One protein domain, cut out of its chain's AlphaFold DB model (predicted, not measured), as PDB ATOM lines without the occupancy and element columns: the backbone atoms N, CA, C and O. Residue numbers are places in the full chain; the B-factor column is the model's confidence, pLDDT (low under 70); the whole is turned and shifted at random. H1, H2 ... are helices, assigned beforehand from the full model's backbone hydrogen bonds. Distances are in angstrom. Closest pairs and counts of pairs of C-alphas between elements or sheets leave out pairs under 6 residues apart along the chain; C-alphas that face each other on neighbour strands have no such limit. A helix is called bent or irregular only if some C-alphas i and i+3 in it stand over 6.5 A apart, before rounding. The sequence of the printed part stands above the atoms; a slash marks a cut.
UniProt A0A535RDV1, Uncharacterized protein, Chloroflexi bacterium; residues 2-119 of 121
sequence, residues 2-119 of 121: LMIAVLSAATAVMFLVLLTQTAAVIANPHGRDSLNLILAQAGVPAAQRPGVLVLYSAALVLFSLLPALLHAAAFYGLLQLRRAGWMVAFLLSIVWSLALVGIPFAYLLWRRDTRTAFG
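What this domain is: This is residues 2 to 119 of the 121 residues of an uncharacterized protein of Chloroflexi bacterium (UniProt A0A535RDV1). Two long helices, H1 and H3, pack side by side and run opposite ways; short H2 sits at one end of the pair, and H4 leaves the other end of H3 as the second arm of a V. H4 bends on its way out, and H5 lies at its far tip, where residues 110 to 116 stick out. The 118 printed residues hold five named helices, H1 to H5 in order, and no named strand: the class is all helix. The whole is loose, with a radius of gyration of the C-alphas of 19.0 A, and flat, spanning 52 by 50 by 18 A.

Where its parts are: H1, residues 2 to 27, begins at C-alpha 2 (5.067, 76.700, 12.875) and is 37.4 A long. H2 is residues 29 to 41. H3, residues 49 to 79, is 44.8 A long and ends at C-alpha 79 (12.375, 75.532, 13.703). H4, residues 83 to 110, was assigned as one helix by its hydrogen bonds but is bent, with C-alphas 100 and 103 6.6 A apart; its arms are H4a, residues 83 to 100, 25.7 A long, and H4b, residues 103 to 110. H5, residues 112 to 117, ends at C-alpha 117 (-7.212, 94.523, -24.898).

How they stand to each other: H3 is the hub. It touches H1 at a shallow tilt of 21 degrees, opposite ways; the closest C-alphas, of Ala 12 and Ala 68, are 4.1 A apart. Residues 49 to 53 of H3 touch residues 35 to 40 of H2, closest at the C-alphas of Arg 49 and Asn 36, 6.8 A. H1 and H2 touch only at the corner, with the C-alphas of Val 25 and Gly 31 4.6 A apart. Residues 70 to 78 of H3 touch H4a at a steep tilt of 46 degrees, closest at the C-alphas of Gly 77 and Gly 85, 3.7 A. H4b and H5 are close but not clearly touching, 5.7 A between the C-alphas of Leu 109 and Arg 115. Every O i to N i+4 pair is within hydrogen-bond range in H1, H2, H4a, H4b and H5; in H3, 26 of 27 are.

The domain as a whole: The C-alphas of Ala 46 and Leu 81, 52.6 A, are the two farthest apart. The printed part has no cut, no link is long, and no printed residue is under 70 in pLDDT.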
ATOM      1  N   LEU A   2       5.228  78.158  12.988       87.62
ATOM      2  CA  LEU A   2       5.067  76.700  12.875       87.62
ATOM      3  C   LEU A   2       4.398  76.268  11.558       87.62
ATOM      4  O   LEU A   2       4.902  75.380  10.888       87.62
ATOM      5  N   MET A   3       3.333  76.959  11.136       92.31
ATOM      6  CA  MET A   3       2.648  76.683   9.866       92.31
ATOM      7  C   MET A   3       3.576  76.763   8.643       92.31
ATOM      8  O   MET A   3       3.557  75.868   7.810       92.31
ATOM      9  N   ILE A   4       4.419  77.800   8.550       88.62
ATOM     10  CA  ILE A   4       5.353  77.983   7.423       88.62
ATOM     11  C   ILE A   4       6.386  76.854   7.413       88.62
ATOM     12  O   ILE A   4       6.654  76.274   6.369       88.62
ATOM     13  N   ALA A   5       6.915  76.498   8.587       88.62
ATOM     14  CA  ALA A   5       7.848  75.388   8.719       88.62
ATOM     15  C   ALA A   5       7.201  74.060   8.274       88.62
ATOM     16  O   ALA A   5       7.776  73.338   7.463       88.62
ATOM     17  N   VAL A   6       5.983  73.759   8.735       92.44
ATOM     18  CA  VAL A   6       5.252  72.539   8.349       92.44
ATOM     19  C   VAL A   6       4.980  72.494   6.844       92.44
ATOM     20  O   VAL A   6       5.185  71.451   6.227       92.44
ATOM     21  N   LEU A   7       4.589  73.615   6.231       93.69
ATOM     22  CA  LEU A   7       4.414  73.703   4.777       93.69
ATOM     23  C   LEU A   7       5.726  73.433   4.029       93.69
ATOM     24  O   LEU A   7       5.718  72.691   3.046       93.69
ATOM     25  N   SER A   8       6.855  73.964   4.507       92.62
ATOM     26  CA  SER A   8       8.170  73.642   3.941       92.62
ATOM     27  C   SER A   8       8.485  72.149   4.064       92.62
ATOM     28  O   SER A   8       8.858  71.528   3.076       92.62
ATOM     29  N   ALA A   9       8.257  71.527   5.223       94.00
ATOM     30  CA  ALA A   9       8.480  70.089   5.388       94.00
ATOM     31  C   ALA A   9       7.605  69.244   4.443       94.00
ATOM     32  O   ALA A   9       8.117  68.367   3.748       94.00
ATOM     33  N   ALA A  10       6.304  69.540   4.361       96.62
ATOM     34  CA  ALA A  10       5.384  68.845   3.463       96.62
ATOM     35  C   ALA A  10       5.810  68.987   1.992       96.62
ATOM     36  O   ALA A  10       5.812  68.010   1.243       96.62
ATOM     37  N   THR A  11       6.248  70.184   1.597       95.31
ATOM     38  CA  THR A  11       6.732  70.443   0.236       95.31
ATOM     39  C   THR A  11       8.033  69.691  -0.048       95.31
ATOM     40  O   THR A  11       8.188  69.130  -1.130       95.31
ATOM     41  N   ALA A  12       8.950  69.602   0.921       96.81
ATOM     42  CA  ALA A  12      10.164  68.797   0.780       96.81
ATOM     43  C   ALA A  12       9.837  67.314   0.539       96.81
ATOM     44  O   ALA A  12      10.376  66.709  -0.387       96.81
ATOM     45  N   VAL A  13       8.915  66.748   1.326       97.75
ATOM     46  CA  VAL A  13       8.458  65.359   1.163       97.75
ATOM     47  C   VAL A  13       7.812  65.149  -0.204       97.75
ATOM     48  O   VAL A  13       8.139  64.179  -0.882       97.75
ATOM     49  N   MET A  14       6.952  66.068  -0.645       97.44
ATOM     50  CA  MET A  14       6.341  66.012  -1.975       97.44
ATOM     51  C   MET A  14       7.406  65.918  -3.079       97.44
ATOM     52  O   MET A  14       7.314  65.050  -3.945       97.44
ATOM     53  N   PHE A  15       8.445  66.755  -3.035       97.62
ATOM     54  CA  PHE A  15       9.522  66.711  -4.026       97.62
ATOM     55  C   PHE A  15      10.367  65.434  -3.961       97.62
ATOM     56  O   PHE A  15      10.797  64.944  -5.004       97.62
ATOM     57  N   LEU A  16      10.574  64.858  -2.772       97.50
ATOM     58  CA  LEU A  16      11.215  63.546  -2.645       97.50
ATOM     59  C   LEU A  16      10.359  62.441  -3.271       97.50
ATOM     60  O   LEU A  16      10.893  61.605  -3.993       97.50
ATOM     61  N   VAL A  17       9.040  62.470  -3.067       97.94
ATOM     62  CA  VAL A  17       8.115  61.536  -3.725       97.94
ATOM     63  C   VAL A  17       8.187  61.686  -5.247       97.94
ATOM     64  O   VAL A  17       8.328  60.677  -5.941       97.94
ATOM     65  N   LEU A  18       8.172  62.918  -5.775       96.44
ATOM     66  CA  LEU A  18       8.361  63.164  -7.211       96.44
ATOM     67  C   LEU A  18       9.706  62.628  -7.714       96.44
ATOM     68  O   LEU A  18       9.756  62.006  -8.776       96.44
ATOM     69  N   LEU A  19      10.786  62.840  -6.960       96.50
ATOM     70  CA  LEU A  19      12.113  62.341  -7.311       96.50
ATOM     71  C   LEU A  19      12.123  60.811  -7.386       96.50
ATOM     72  O   LEU A  19      12.640  60.253  -8.351       96.50
ATOM     73  N   THR A  20      11.526  60.126  -6.408       96.81
ATOM     74  CA  THR A  20      11.441  58.660  -6.393       96.81
ATOM     75  C   THR A  20      10.604  58.130  -7.556       96.81
ATOM     76  O   THR A  20      11.026  57.193  -8.231       96.81
ATOM     77  N   GLN A  21       9.451  58.743  -7.839       95.00
ATOM     78  CA  GLN A  21       8.616  58.375  -8.989       95.00
ATOM     79  C   GLN A  21       9.366  58.574 -10.311       95.00
ATOM     80  O   GLN A  21       9.388  57.683 -11.160       95.00
ATOM     81  N   THR A  22      10.045  59.710 -10.457       92.44
ATOM     82  CA  THR A  22      10.875  60.031 -11.625       92.44
ATOM     83  C   THR A  22      11.996  59.011 -11.805       92.44
ATOM     84  O   THR A  22      12.185  58.480 -12.900       92.44
ATOM     85  N   ALA A  23      12.711  58.684 -10.728       93.56
ATOM     86  CA  ALA A  23      13.770  57.683 -10.749       93.56
ATOM     87  C   ALA A  23      13.237  56.304 -11.167       93.56
ATOM     88  O   ALA A  23      13.879  55.627 -11.969       93.56
ATOM     89  N   ALA A  24      12.050  55.912 -10.694       94.31
ATOM     90  CA  ALA A  24      11.417  54.656 -11.086       94.31
ATOM     91  C   ALA A  24      11.095  54.609 -12.591       94.31
ATOM     92  O   ALA A  24      11.366  53.598 -13.240       94.31
ATOM     93  N   VAL A  25      10.580  55.704 -13.165       93.75
ATOM     94  CA  VAL A  25      10.310  55.801 -14.612       93.75
ATOM     95  C   VAL A  25      11.601  55.710 -15.426       93.75
ATOM     96  O   VAL A  25      11.653  54.969 -16.404       93.75
ATOM     97  N   ILE A  26      12.653  56.426 -15.022       93.44
ATOM     98  CA  ILE A  26      13.931  56.457 -15.752       93.44
ATOM     99  C   ILE A  26      14.671  55.115 -15.646       93.44
ATOM    100  O   ILE A  26      15.287  54.671 -16.615       93.44
ATOM    101  N   ALA A  27      14.620  54.450 -14.490       93.12
ATOM    102  CA  ALA A  27      15.282  53.162 -14.291       93.12
ATOM    103  C   ALA A  27      14.572  52.018 -15.041       93.12
ATOM    104  O   ALA A  27      15.225  51.087 -15.522       93.12
ATOM    105  N   ASN A  28      13.246  52.092 -15.183       95.62
ATOM    106  CA  ASN A  28      12.451  51.070 -15.857       95.62
ATOM    107  C   ASN A  28      12.626  51.137 -17.395       95.62
ATOM    108  O   ASN A  28      12.441  52.205 -17.984       95.62
ATOM    109  N   PRO A  29      12.944  50.021 -18.085       94.00
ATOM    110  CA  PRO A  29      12.972  49.961 -19.551       94.00
ATOM    111  C   PRO A  29      11.691  50.487 -20.218       94.00
ATOM    112  O   PRO A  29      11.774  51.369 -21.067       94.00
ATOM    113  N   HIS A  30      10.509  50.061 -19.762       94.75
ATOM    114  CA  HIS A  30       9.227  50.510 -20.322       94.75
ATOM    115  C   HIS A  30       8.978  52.012 -20.114       94.75
ATOM    116  O   HIS A  30       8.363  52.676 -20.953       94.75
ATOM    117  N   GLY A  31       9.472  52.567 -19.003       93.00
ATOM    118  CA  GLY A  31       9.414  54.005 -18.749       93.00
ATOM    119  C   GLY A  31      10.288  54.785 -19.733       93.00
ATOM    120  O   GLY A  31       9.830  55.763 -20.326       93.00
ATOM    121  N   ARG A  32      11.509  54.304 -19.997       93.94
ATOM    122  CA  ARG A  32      12.405  54.884 -21.012       93.94
ATOM    123  C   ARG A  32      11.839  54.782 -22.426       93.94
ATOM    124  O   ARG A  32      11.964  55.743 -23.184       93.94
ATOM    125  N   ASP A  33      11.187  53.677 -22.769       94.69
ATOM    126  CA  ASP A  33      10.528  53.513 -24.071       94.69
ATOM    127  C   ASP A  33       9.389  54.522 -24.249       94.69
ATOM    128  O   ASP A  33       9.284  55.169 -25.294       94.69
ATOM    129  N   SER A  34       8.597  54.738 -23.196       93.81
ATOM    130  CA  SER A  34       7.527  55.742 -23.188       93.81
ATOM    131  C   SER A  34       8.079  57.162 -23.382       93.81
ATOM    132  O   SER A  34       7.558  57.924 -24.196       93.81
ATOM    133  N   LEU A  35       9.176  57.512 -22.701       93.31
ATOM    134  CA  LEU A  35       9.851  58.802 -22.888       93.31
ATOM    135  C   LEU A  35      10.418  58.954 -24.308       93.31
ATOM    136  O   LEU A  35      10.271  60.010 -24.922       93.31
ATOM    137  N   ASN A  36      11.024  57.904 -24.863       94.69
ATOM    138  CA  ASN A  36      11.522  57.904 -26.240       94.69
ATOM    139  C   ASN A  36      10.407  58.101 -27.270       94.69
ATOM    140  O   ASN A  36      10.623  58.783 -28.275       94.69
ATOM    141  N   LEU A  37       9.228  57.527 -27.027       95.00
ATOM    142  CA  LEU A  37       8.056  57.709 -27.875       95.00
ATOM    143  C   LEU A  37       7.572  59.165 -27.844       95.00
ATOM    144  O   LEU A  37       7.320  59.735 -28.905       95.00
ATOM    145  N   ILE A  38       7.546  59.797 -26.667       93.94
ATOM    146  CA  ILE A  38       7.225  61.228 -26.526       93.94
ATOM    147  C   ILE A  38       8.241  62.093 -27.289       93.94
ATOM    148  O   ILE A  38       7.856  62.985 -28.044       93.94
ATOM    149  N   LEU A  39       9.541  61.811 -27.154       95.06
ATOM    150  CA  LEU A  39      10.581  62.533 -27.896       95.06
ATOM    151  C   LEU A  39      10.451  62.335 -29.412       95.06
ATOM    152  O   LEU A  39      10.652  63.276 -30.178       95.06
ATOM    153  N   ALA A  40      10.094  61.130 -29.856       96.06
ATOM    154  CA  ALA A  40       9.842  60.859 -31.267       96.06
ATOM    155  C   ALA A  40       8.643  61.663 -31.795       96.06
ATOM    156  O   ALA A  40       8.739  62.242 -32.875       96.06
ATOM    157  N   GLN A  41       7.555  61.754 -31.024       96.38
ATOM    158  CA  GLN A  41       6.380  62.571 -31.357       96.38
ATOM    159  C   GLN A  41       6.696  64.072 -31.389       96.38
ATOM    160  O   GLN A  41       6.139  64.797 -32.206       96.38
ATOM    161  N   ALA A  42       7.635  64.529 -30.559       93.31
ATOM    162  CA  ALA A  42       8.158  65.894 -30.588       93.31
ATOM    163  C   ALA A  42       9.141  66.159 -31.752       93.31
ATOM    164  O   ALA A  42       9.689  67.254 -31.855       93.31
ATOM    165  N   GLY A  43       9.388  65.170 -32.621       95.50
ATOM    166  CA  GLY A  43      10.258  65.302 -33.791       95.50
ATOM    167  C   GLY A  43      11.752  65.129 -33.505       95.50
ATOM    168  O   GLY A  43      12.572  65.438 -34.369       95.50
ATOM    169  N   VAL A  44      12.142  64.623 -32.328       96.06
ATOM    170  CA  VAL A  44      13.560  64.428 -31.980       96.06
ATOM    171  C   VAL A  44      14.157  63.257 -32.788       96.06
ATOM    172  O   VAL A  44      13.671  62.117 -32.678       96.06
ATOM    173  N   PRO A  45      15.239  63.482 -33.568       96.31
ATOM    174  CA  PRO A  45      15.891  62.438 -34.359       96.31
ATOM    175  C   PRO A  45      16.426  61.298 -33.492       96.31
ATOM    176  O   PRO A  45      16.984  61.541 -32.423       96.31
ATOM    177  N   ALA A  46      16.334  60.053 -33.973       94.56
ATOM    178  CA  ALA A  46      16.742  58.864 -33.216       94.56
ATOM    179  C   ALA A  46      18.183  58.943 -32.676       94.56
ATOM    180  O   ALA A  46      18.418  58.587 -31.525       94.56
ATOM    181  N   ALA A  47      19.113  59.493 -33.463       95.75
ATOM    182  CA  ALA A  47      20.510  59.678 -33.067       95.75
ATOM    183  C   ALA A  47      20.701  60.646 -31.880       95.75
ATOM    184  O   ALA A  47      21.692  60.549 -31.165       95.75
ATOM    185  N   GLN A  48      19.761  61.570 -31.653       96.12
ATOM    186  CA  GLN A  48      19.840  62.577 -30.587       96.12
ATOM    187  C   GLN A  48      19.081  62.164 -29.317       96.12
ATOM    188  O   GLN A  48      19.376  62.675 -28.235       96.12
ATOM    189  N   ARG A  49      18.127  61.226 -29.414       94.56
ATOM    190  CA  ARG A  49      17.263  60.823 -28.288       94.56
ATOM    191  C   ARG A  49      18.027  60.383 -27.037       94.56
ATOM    192  O   ARG A  49      17.633  60.836 -25.967       94.56
ATOM    193  N   PRO A  50      19.119  59.593 -27.105       93.88
ATOM    194  CA  PRO A  50      19.856  59.214 -25.900       93.88
ATOM    195  C   PRO A  50      20.407  60.428 -25.143       93.88
ATOM    196  O   PRO A  50      20.259  60.517 -23.927       93.88
ATOM    197  N   GLY A  51      20.986  61.398 -25.861       95.44
ATOM    198  CA  GLY A  51      21.511  62.625 -25.258       95.44
ATOM    199  C   GLY A  51      20.407  63.491 -24.653       95.44
ATOM    200  O   GLY A  51      20.531  63.952 -23.518       95.44
ATOM    201  N   VAL A  52      19.291  63.652 -25.371       95.31
ATOM    202  CA  VAL A  52      18.126  64.405 -24.880       95.31
ATOM    203  C   VAL A  52      17.512  63.736 -23.650       95.31
ATOM    204  O   VAL A  52      17.190  64.427 -22.687       95.31
ATOM    205  N   LEU A  53      17.405  62.405 -23.628       93.19
ATOM    206  CA  LEU A  53      16.922  61.655 -22.468       93.19
ATOM    207  C   LEU A  53      17.806  61.854 -21.239       93.19
ATOM    208  O   LEU A  53      17.274  62.037 -20.146       93.19
ATOM    209  N   VAL A  54      19.132  61.822 -21.397       94.81
ATOM    210  CA  VAL A  54      20.070  62.058 -20.286       94.81
ATOM    211  C   VAL A  54      19.904  63.472 -19.745       94.81
ATOM    212  O   VAL A  54      19.751  63.644 -18.536       94.81
ATOM    213  N   LEU A  55      19.875  64.475 -20.627       95.44
ATOM    214  CA  LEU A  55      19.694  65.869 -20.227       95.44
ATOM    215  C   LEU A  55      18.355  66.077 -19.511       95.44
ATOM    216  O   LEU A  55      18.315  66.681 -18.441       95.44
ATOM    217  N   TYR A  56      17.272  65.536 -20.068       91.88
ATOM    218  CA  TYR A  56      15.935  65.604 -19.483       91.88
ATOM    219  C   TYR A  56      15.880  64.924 -18.110       91.88
ATOM    220  O   TYR A  56      15.378  65.500 -17.147       91.88
ATOM    221  N   SER A  57      16.461  63.730 -17.994       93.00
ATOM    222  CA  SER A  57      16.545  62.977 -16.738       93.00
ATOM    223  C   SER A  57      17.322  63.745 -15.668       93.00
ATOM    224  O   SER A  57      16.849  63.886 -14.541       93.00
ATOM    225  N   ALA A  58      18.491  64.287 -16.022       94.81
ATOM    226  CA  ALA A  58      19.304  65.091 -15.117       94.81
ATOM    227  C   ALA A  58      18.561  66.357 -14.671       94.81
ATOM    228  O   ALA A  58      18.549  66.677 -13.481       94.81
ATOM    229  N   ALA A  59      17.890  67.040 -15.602       94.88
ATOM    230  CA  ALA A  59      17.077  68.205 -15.291       94.88
ATOM    231  C   ALA A  59      15.961  67.852 -14.299       94.88
ATOM    232  O   ALA A  59      15.852  68.511 -13.270       94.88
ATOM    233  N   LEU A  60      15.180  66.792 -14.542       93.25
ATOM    234  CA  LEU A  60      14.105  66.381 -13.631       93.25
ATOM    235  C   LEU A  60      14.614  66.020 -12.231       93.25
ATOM    236  O   LEU A  60      13.992  66.396 -11.233       93.25
ATOM    237  N   VAL A  61      15.752  65.324 -12.145       94.25
ATOM    238  CA  VAL A  61      16.387  65.007 -10.860       94.25
ATOM    239  C   VAL A  61      16.760  66.289 -10.121       94.25
ATOM    240  O   VAL A  61      16.417  66.427  -8.949       94.25
ATOM    241  N   LEU A  62      17.392  67.256 -10.790       95.19
ATOM    242  CA  LEU A  62      17.766  68.536 -10.180       95.19
ATOM    243  C   LEU A  62      16.542  69.367  -9.775       95.19
ATOM    244  O   LEU A  62      16.504  69.885  -8.658       95.19
ATOM    245  N   PHE A  63      15.525  69.444 -10.637       93.88
ATOM    246  CA  PHE A  63      14.267  70.148 -10.370       93.88
ATOM    247  C   PHE A  63      13.448  69.519  -9.242       93.88
ATOM    248  O   PHE A  63      12.602  70.198  -8.671       93.88
ATOM    249  N   SER A  64      13.714  68.263  -8.885       95.00
ATOM    250  CA  SER A  64      13.078  67.616  -7.735       95.00
ATOM    251  C   SER A  64      13.947  67.715  -6.479       95.00
ATOM    252  O   SER A  64      13.474  68.084  -5.406       95.00
ATOM    253  N   LEU A  65      15.247  67.445  -6.599       96.50
ATOM    254  CA  LEU A  65      16.161  67.387  -5.461       96.50
ATOM    255  C   LEU A  65      16.460  68.771  -4.871       96.50
ATOM    256  O   LEU A  65      16.444  68.923  -3.651       96.50
ATOM    257  N   LEU A  66      16.717  69.786  -5.705       96.31
ATOM    258  CA  LEU A  66      17.070  71.118  -5.205       96.31
ATOM    259  C   LEU A  66      15.939  71.736  -4.372       96.31
ATOM    260  O   LEU A  66      16.216  72.161  -3.246       96.31
ATOM    261  N   PRO A  67      14.668  71.744  -4.824       95.00
ATOM    262  CA  PRO A  67      13.579  72.217  -3.982       95.00
ATOM    263  C   PRO A  67      13.418  71.390  -2.710       95.00
ATOM    264  O   PRO A  67      13.223  71.984  -1.653       95.00
ATOM    265  N   ALA A  68      13.556  70.058  -2.763       96.88
ATOM    266  CA  ALA A  68      13.487  69.225  -1.561       96.88
ATOM    267  C   ALA A  68      14.509  69.668  -0.500       96.88
ATOM    268  O   ALA A  68      14.149  69.879   0.661       96.88
ATOM    269  N   LEU A  69      15.763  69.880  -0.909       97.44
ATOM    270  CA  LEU A  69      16.837  70.328  -0.021       97.44
ATOM    271  C   LEU A  69      16.601  71.746   0.511       97.44
ATOM    272  O   LEU A  69      16.784  71.989   1.704       97.44
ATOM    273  N   LEU A  70      16.167  72.678  -0.341       96.56
ATOM    274  CA  LEU A  70      15.889  74.057   0.068       96.56
ATOM    275  C   LEU A  70      14.710  74.133   1.044       96.56
ATOM    276  O   LEU A  70      14.786  74.842   2.046       96.56
ATOM    277  N   HIS A  71      13.642  73.376   0.801       97.00
ATOM    278  CA  HIS A  71      12.497  73.308   1.709       97.00
ATOM    279  C   HIS A  71      12.854  72.628   3.033       97.00
ATOM    280  O   HIS A  71      12.443  73.106   4.090       97.00
ATOM    281  N   ALA A  72      13.682  71.580   3.013       94.31
ATOM    282  CA  ALA A  72      14.215  70.988   4.239       94.31
ATOM    283  C   ALA A  72      15.076  71.999   5.021       94.31
ATOM    284  O   ALA A  72      14.901  72.159   6.231       94.31
ATOM    285  N   ALA A  73      15.958  72.739   4.342       94.62
ATOM    286  CA  ALA A  73      16.774  73.782   4.959       94.62
ATOM    287  C   ALA A  73      15.917  74.912   5.559       94.62
ATOM    288  O   ALA A  73      16.187  75.356   6.679       94.62
ATOM    289  N   ALA A  74      14.860  75.339   4.859       93.88
ATOM    290  CA  ALA A  74      13.887  76.297   5.378       93.88
ATOM    291  C   ALA A  74      13.193  75.753   6.634       93.88
ATOM    292  O   ALA A  74      13.153  76.447   7.647       93.88
ATOM    293  N   PHE A  75      12.721  74.505   6.614       94.31
ATOM    294  CA  PHE A  75      12.079  73.869   7.766       94.31
ATOM    295  C   PHE A  75      12.989  73.842   9.002       94.31
ATOM    296  O   PHE A  75      12.626  74.397  10.043       94.31
ATOM    297  N   TYR A  76      14.184  73.253   8.886       93.19
ATOM    298  CA  TYR A  76      15.120  73.155  10.011       93.19
ATOM    299  C   TYR A  76      15.580  74.534  10.493       93.19
ATOM    300  O   TYR A  76      15.674  74.774  11.699       93.19
ATOM    301  N   GLY A  77      15.834  75.460   9.567       91.50
ATOM    302  CA  GLY A  77      16.239  76.819   9.903       91.50
ATOM    303  C   GLY A  77      15.138  77.607  10.617       91.50
ATOM    304  O   GLY A  77      15.433  78.302  11.588       91.50
ATOM    305  N   LEU A  78      13.878  77.468  10.191       91.88
ATOM    306  CA  LEU A  78      12.727  78.099  10.840       91.88
ATOM    307  C   LEU A  78      12.460  77.491  12.222       91.88
ATOM    308  O   LEU A  78      12.246  78.247  13.164       91.88
ATOM    309  N   LEU A  79      12.531  76.165  12.385       91.06
ATOM    310  CA  LEU A  79      12.375  75.532  13.703       91.06
ATOM    311  C   LEU A  79      13.426  76.008  14.712       91.06
ATOM    312  O   LEU A  79      13.109  76.214  15.879       91.06
ATOM    313  N   GLN A  80      14.662  76.221  14.260       91.94
ATOM    314  CA  GLN A  80      15.760  76.709  15.100       91.94
ATOM    315  C   GLN A  80      15.819  78.246  15.201       91.94
ATOM    316  O   GLN A  80      16.799  78.775  15.723       91.94
ATOM    317  N   LEU A  81      14.822  78.981  14.682       86.81
ATOM    318  CA  LEU A  81      14.790  80.454  14.661       86.81
ATOM    319  C   LEU A  81      16.035  81.099  14.005       86.81
ATOM    320  O   LEU A  81      16.418  82.227  14.321       86.81
ATOM    321  N   ARG A  82      16.686  80.404  13.064       90.12
ATOM    322  CA  ARG A  82      17.928  80.865  12.421       90.12
ATOM    323  C   ARG A  82      17.617  81.793  11.250       90.12
ATOM    324  O   ARG A  82      16.783  81.484  10.401       90.12
ATOM    325  N   ARG A  83      18.373  82.893  11.139       90.69
ATOM    326  CA  ARG A  83      18.257  83.869  10.033       90.69
ATOM    327  C   ARG A  83      18.374  83.215   8.650       90.69
ATOM    328  O   ARG A  83      17.621  83.564   7.752       90.69
ATOM    329  N   ALA A  84      19.255  82.225   8.500       88.94
ATOM    330  CA  ALA A  84      19.421  81.496   7.243       88.94
ATOM    331  C   ALA A  84      18.128  80.792   6.785       88.94
ATOM    332  O   ALA A  84      17.792  80.856   5.608       88.94
ATOM    333  N   GLY A  85      17.359  80.191   7.705       89.12
ATOM    334  CA  GLY A  85      16.080  79.551   7.372       89.12
ATOM    335  C   GLY A  85      15.055  80.539   6.821       89.12
ATOM    336  O   GLY A  85      14.374  80.246   5.844       89.12
ATOM    337  N   TRP A  86      15.011  81.743   7.396       90.38
ATOM    338  CA  TRP A  86      14.173  82.836   6.904       90.38
ATOM    339  C   TRP A  86      14.581  83.313   5.511       90.38
ATOM    340  O   TRP A  86      13.711  83.515   4.670       90.38
ATOM    341  N   MET A  87      15.883  83.454   5.249       93.75
ATOM    342  CA  MET A  87      16.378  83.834   3.921       93.75
ATOM    343  C   MET A  87      15.983  82.794   2.870       93.75
ATOM    344  O   MET A  87      15.473  83.158   1.815       93.75
ATOM    345  N   VAL A  88      16.140  81.502   3.176       93.50
ATOM    346  CA  VAL A  88      15.736  80.421   2.263       93.50
ATOM    347  C   VAL A  88      14.221  80.421   2.044       93.50
ATOM    348  O   VAL A  88      13.781  80.356   0.899       93.50
ATOM    349  N   ALA A  89      13.414  80.557   3.100       90.75
ATOM    350  CA  ALA A  89      11.956  80.626   2.979       90.75
ATOM    351  C   ALA A  89      11.496  81.831   2.138       90.75
ATOM    352  O   ALA A  89      10.592  81.708   1.310       90.75
ATOM    353  N   PHE A  90      12.144  82.985   2.308       94.31
ATOM    354  CA  PHE A  90      11.880  84.182   1.515       94.31
ATOM    355  C   PHE A  90      12.233  83.981   0.034       94.31
ATOM    356  O   PHE A  90      11.410  84.272  -0.833       94.31
ATOM    357  N   LEU A  91      13.408  83.417  -0.264       94.69
ATOM    358  CA  LEU A  91      13.811  83.102  -1.638       94.69
ATOM    359  C   LEU A  91      12.849  82.107  -2.297       94.69
ATOM    360  O   LEU A  91      12.430  82.319  -3.433       94.69
ATOM    361  N   LEU A  92      12.442  81.061  -1.574       94.19
ATOM    362  CA  LEU A  92      11.440  80.107  -2.052       94.19
ATOM    363  C   LEU A  92      10.096  80.786  -2.341       94.19
ATOM    364  O   LEU A  92       9.464  80.463  -3.344       94.19
ATOM    365  N   SER A  93       9.678  81.746  -1.513       91.88
ATOM    366  CA  SER A  93       8.459  82.530  -1.750       91.88
ATOM    367  C   SER A  93       8.547  83.358  -3.034       91.88
ATOM    368  O   SER A  93       7.603  83.358  -3.825       91.88
ATOM    369  N   ILE A  94       9.691  84.005  -3.296       95.56
ATOM    370  CA  ILE A  94       9.926  84.735  -4.552       95.56
ATOM    371  C   ILE A  94       9.818  83.785  -5.746       95.56
ATOM    372  O   ILE A  94       9.091  84.075  -6.696       95.56
ATOM    373  N   VAL A  95      10.507  82.642  -5.686       94.12
ATOM    374  CA  VAL A  95      10.508  81.649  -6.768       94.12
ATOM    375  C   VAL A  95       9.093  81.149  -7.047       94.12
ATOM    376  O   VAL A  95       8.669  81.145  -8.201       94.12
ATOM    377  N   TRP A  96       8.330  80.786  -6.014       92.88
ATOM    378  CA  TRP A  96       6.953  80.324  -6.189       92.88
ATOM    379  C   TRP A  96       6.006  81.422  -6.661       92.88
ATOM    380  O   TRP A  96       5.155  81.152  -7.504       92.88
ATOM    381  N   SER A  97       6.168  82.656  -6.188       93.75
ATOM    382  CA  SER A  97       5.372  83.793  -6.665       93.75
ATOM    383  C   SER A  97       5.614  84.038  -8.155       93.75
ATOM    384  O   SER A  97       4.670  84.217  -8.925       93.75
ATOM    385  N   LEU A  98       6.875  83.973  -8.588       95.38
ATOM    386  CA  LEU A  98       7.224  84.076 -10.000       95.38
ATOM    387  C   LEU A  98       6.657  82.895 -10.799       95.38
ATOM    388  O   LEU A  98       6.057  83.113 -11.846       95.38
ATOM    389  N   ALA A  99       6.803  81.665 -10.308       92.12
ATOM    390  CA  ALA A  99       6.355  80.469 -11.012       92.12
ATOM    391  C   ALA A  99       4.825  80.389 -11.158       92.12
ATOM    392  O   ALA A  99       4.331  80.055 -12.232       92.12
ATOM    393  N   LEU A 100       4.079  80.703 -10.095       92.81
ATOM    394  CA  LEU A 100       2.621  80.551 -10.046       92.81
ATOM    395  C   LEU A 100       1.866  81.766 -10.585       92.81
ATOM    396  O   LEU A 100       0.766  81.608 -11.102       92.81
ATOM    397  N   VAL A 101       2.429  82.969 -10.454       94.00
ATOM    398  CA  VAL A 101       1.752  84.214 -10.849       94.00
ATOM    399  C   VAL A 101       2.501  84.899 -11.982       94.00
ATOM    400  O   VAL A 101       1.911  85.195 -13.019       94.00
ATOM    401  N   GLY A 102       3.807  85.112 -11.820       92.12
ATOM    402  CA  GLY A 102       4.610  85.872 -12.778       92.12
ATOM    403  C   GLY A 102       4.665  85.250 -14.175       92.12
ATOM    404  O   GLY A 102       4.394  85.941 -15.153       92.12
ATOM    405  N   ILE A 103       4.972  83.952 -14.282       92.94
ATOM    406  CA  ILE A 103       5.080  83.251 -15.570       92.94
ATOM    407  C   ILE A 103       3.722  83.195 -16.289       92.94
ATOM    408  O   ILE A 103       3.676  83.604 -17.451       92.94
ATOM    409  N   PRO A 104       2.608  82.764 -15.657       92.56
ATOM    410  CA  PRO A 104       1.303  82.784 -16.318       92.56
ATOM    411  C   PRO A 104       0.885  84.185 -16.763       92.56
ATOM    412  O   PRO A 104       0.395  84.355 -17.878       92.56
ATOM    413  N   PHE A 105       1.125  85.201 -15.932       91.69
ATOM    414  CA  PHE A 105       0.798  86.579 -16.277       91.69
ATOM    415  C   PHE A 105       1.646  87.096 -17.447       91.69
ATOM    416  O   PHE A 105       1.103  87.658 -18.398       91.69
ATOM    417  N   ALA A 106       2.956  86.833 -17.442       90.88
ATOM    418  CA  ALA A 106       3.847  87.166 -18.553       90.88
ATOM    419  C   ALA A 106       3.434  86.453 -19.850       90.88
ATOM    420  O   ALA A 106       3.437  87.063 -20.916       90.88
ATOM    421  N   TYR A 107       3.021  85.186 -19.766       94.06
ATOM    422  CA  TYR A 107       2.506  84.437 -20.911       94.06
ATOM    423  C   TYR A 107       1.215  85.048 -21.474       94.06
ATOM    424  O   TYR A 107       1.078  85.187 -22.691       94.06
ATOM    425  N   LEU A 108       0.278  85.453 -20.610       90.50
ATOM    426  CA  LEU A 108      -0.947  86.134 -21.039       90.50
ATOM    427  C   LEU A 108      -0.629  87.459 -21.725       90.50
ATOM    428  O   LEU A 108      -1.156  87.712 -22.805       90.50
ATOM    429  N   LEU A 109       0.272  88.257 -21.150       87.50
ATOM    430  CA  LEU A 109       0.743  89.501 -21.756       87.50
ATOM    431  C   LEU A 109       1.572  89.283 -23.022       87.50
ATOM    432  O   LEU A 109       1.714  90.210 -23.802       87.50
ATOM    433  N   TRP A 110       2.122  88.097 -23.268       92.62
ATOM    434  CA  TRP A 110       2.798  87.809 -24.533       92.62
ATOM    435  C   TRP A 110       1.802  87.628 -25.689       92.62
ATOM    436  O   TRP A 110       2.122  87.903 -26.848       92.62
ATOM    437  N   ARG A 111       0.572  87.186 -25.397       91.19
ATOM    438  CA  ARG A 111      -0.472  87.012 -26.415       91.19
ATOM    439  C   ARG A 111      -0.953  88.371 -26.929       91.19
ATOM    440  O   ARG A 111      -1.374  89.226 -26.153       91.19
ATOM    441  N   ARG A 112      -0.935  88.547 -28.255       85.25
ATOM    442  CA  ARG A 112      -1.376  89.782 -28.934       85.25
ATOM    443  C   ARG A 112      -2.789  90.211 -28.538       85.25
ATOM    444  O   ARG A 112      -3.005  91.392 -28.283       85.25
ATOM    445  N   ASP A 113      -3.716  89.266 -28.434       87.31
ATOM    446  CA  ASP A 113      -5.115  89.554 -28.092       87.31
ATOM    447  C   ASP A 113      -5.230  90.199 -26.705       87.31
ATOM    448  O   ASP A 113      -5.950  91.173 -26.508       87.31
ATOM    449  N   THR A 114      -4.439  89.718 -25.744       84.56
ATOM    450  CA  THR A 114      -4.395  90.292 -24.400       84.56
ATOM    451  C   THR A 114      -3.750  91.675 -24.415       84.56
ATOM    452  O   THR A 114      -4.276  92.602 -23.809       84.56
ATOM    453  N   ARG A 115      -2.625  91.847 -25.125       84.56
ATOM    454  CA  ARG A 115      -1.924  93.144 -25.208       84.56
ATOM    455  C   ARG A 115      -2.822  94.227 -25.792       84.56
ATOM    456  O   ARG A 115      -2.942  95.296 -25.202       84.56
ATOM    457  N   THR A 116      -3.506  93.913 -26.889       86.38
ATOM    458  CA  THR A 116      -4.435  94.836 -27.553       86.38
ATOM    459  C   THR A 116      -5.627  95.193 -26.666       86.38
ATOM    460  O   THR A 116      -5.994  96.365 -26.612       86.38
ATOM    461  N   ALA A 117      -6.166  94.246 -25.887       85.94
ATOM    462  CA  ALA A 117      -7.212  94.523 -24.898       85.94
ATOM    463  C   ALA A 117      -6.760  95.488 -23.780       85.94
ATOM    464  O   ALA A 117      -7.573  96.245 -23.255       85.94
ATOM    465  N   PHE A 118      -5.464  95.502 -23.450       82.44
ATOM    466  CA  PHE A 118      -4.857  96.459 -22.518       82.44
ATOM    467  C   PHE A 118      -4.285  97.714 -23.205       82.44
ATOM    468  O   PHE A 118      -3.603  98.505 -22.557       82.44
ATOM    469  N   GLY A 119      -4.543  97.918 -24.504       83.00
ATOM    470  CA  GLY A 119      -4.055  99.082 -25.257       83.00
ATOM    471  C   GLY A 119      -2.547  99.077 -25.538       83.00
ATOM    472  O   GLY A 119      -1.979 100.113 -25.875       83.00
TER     473      GLY A 119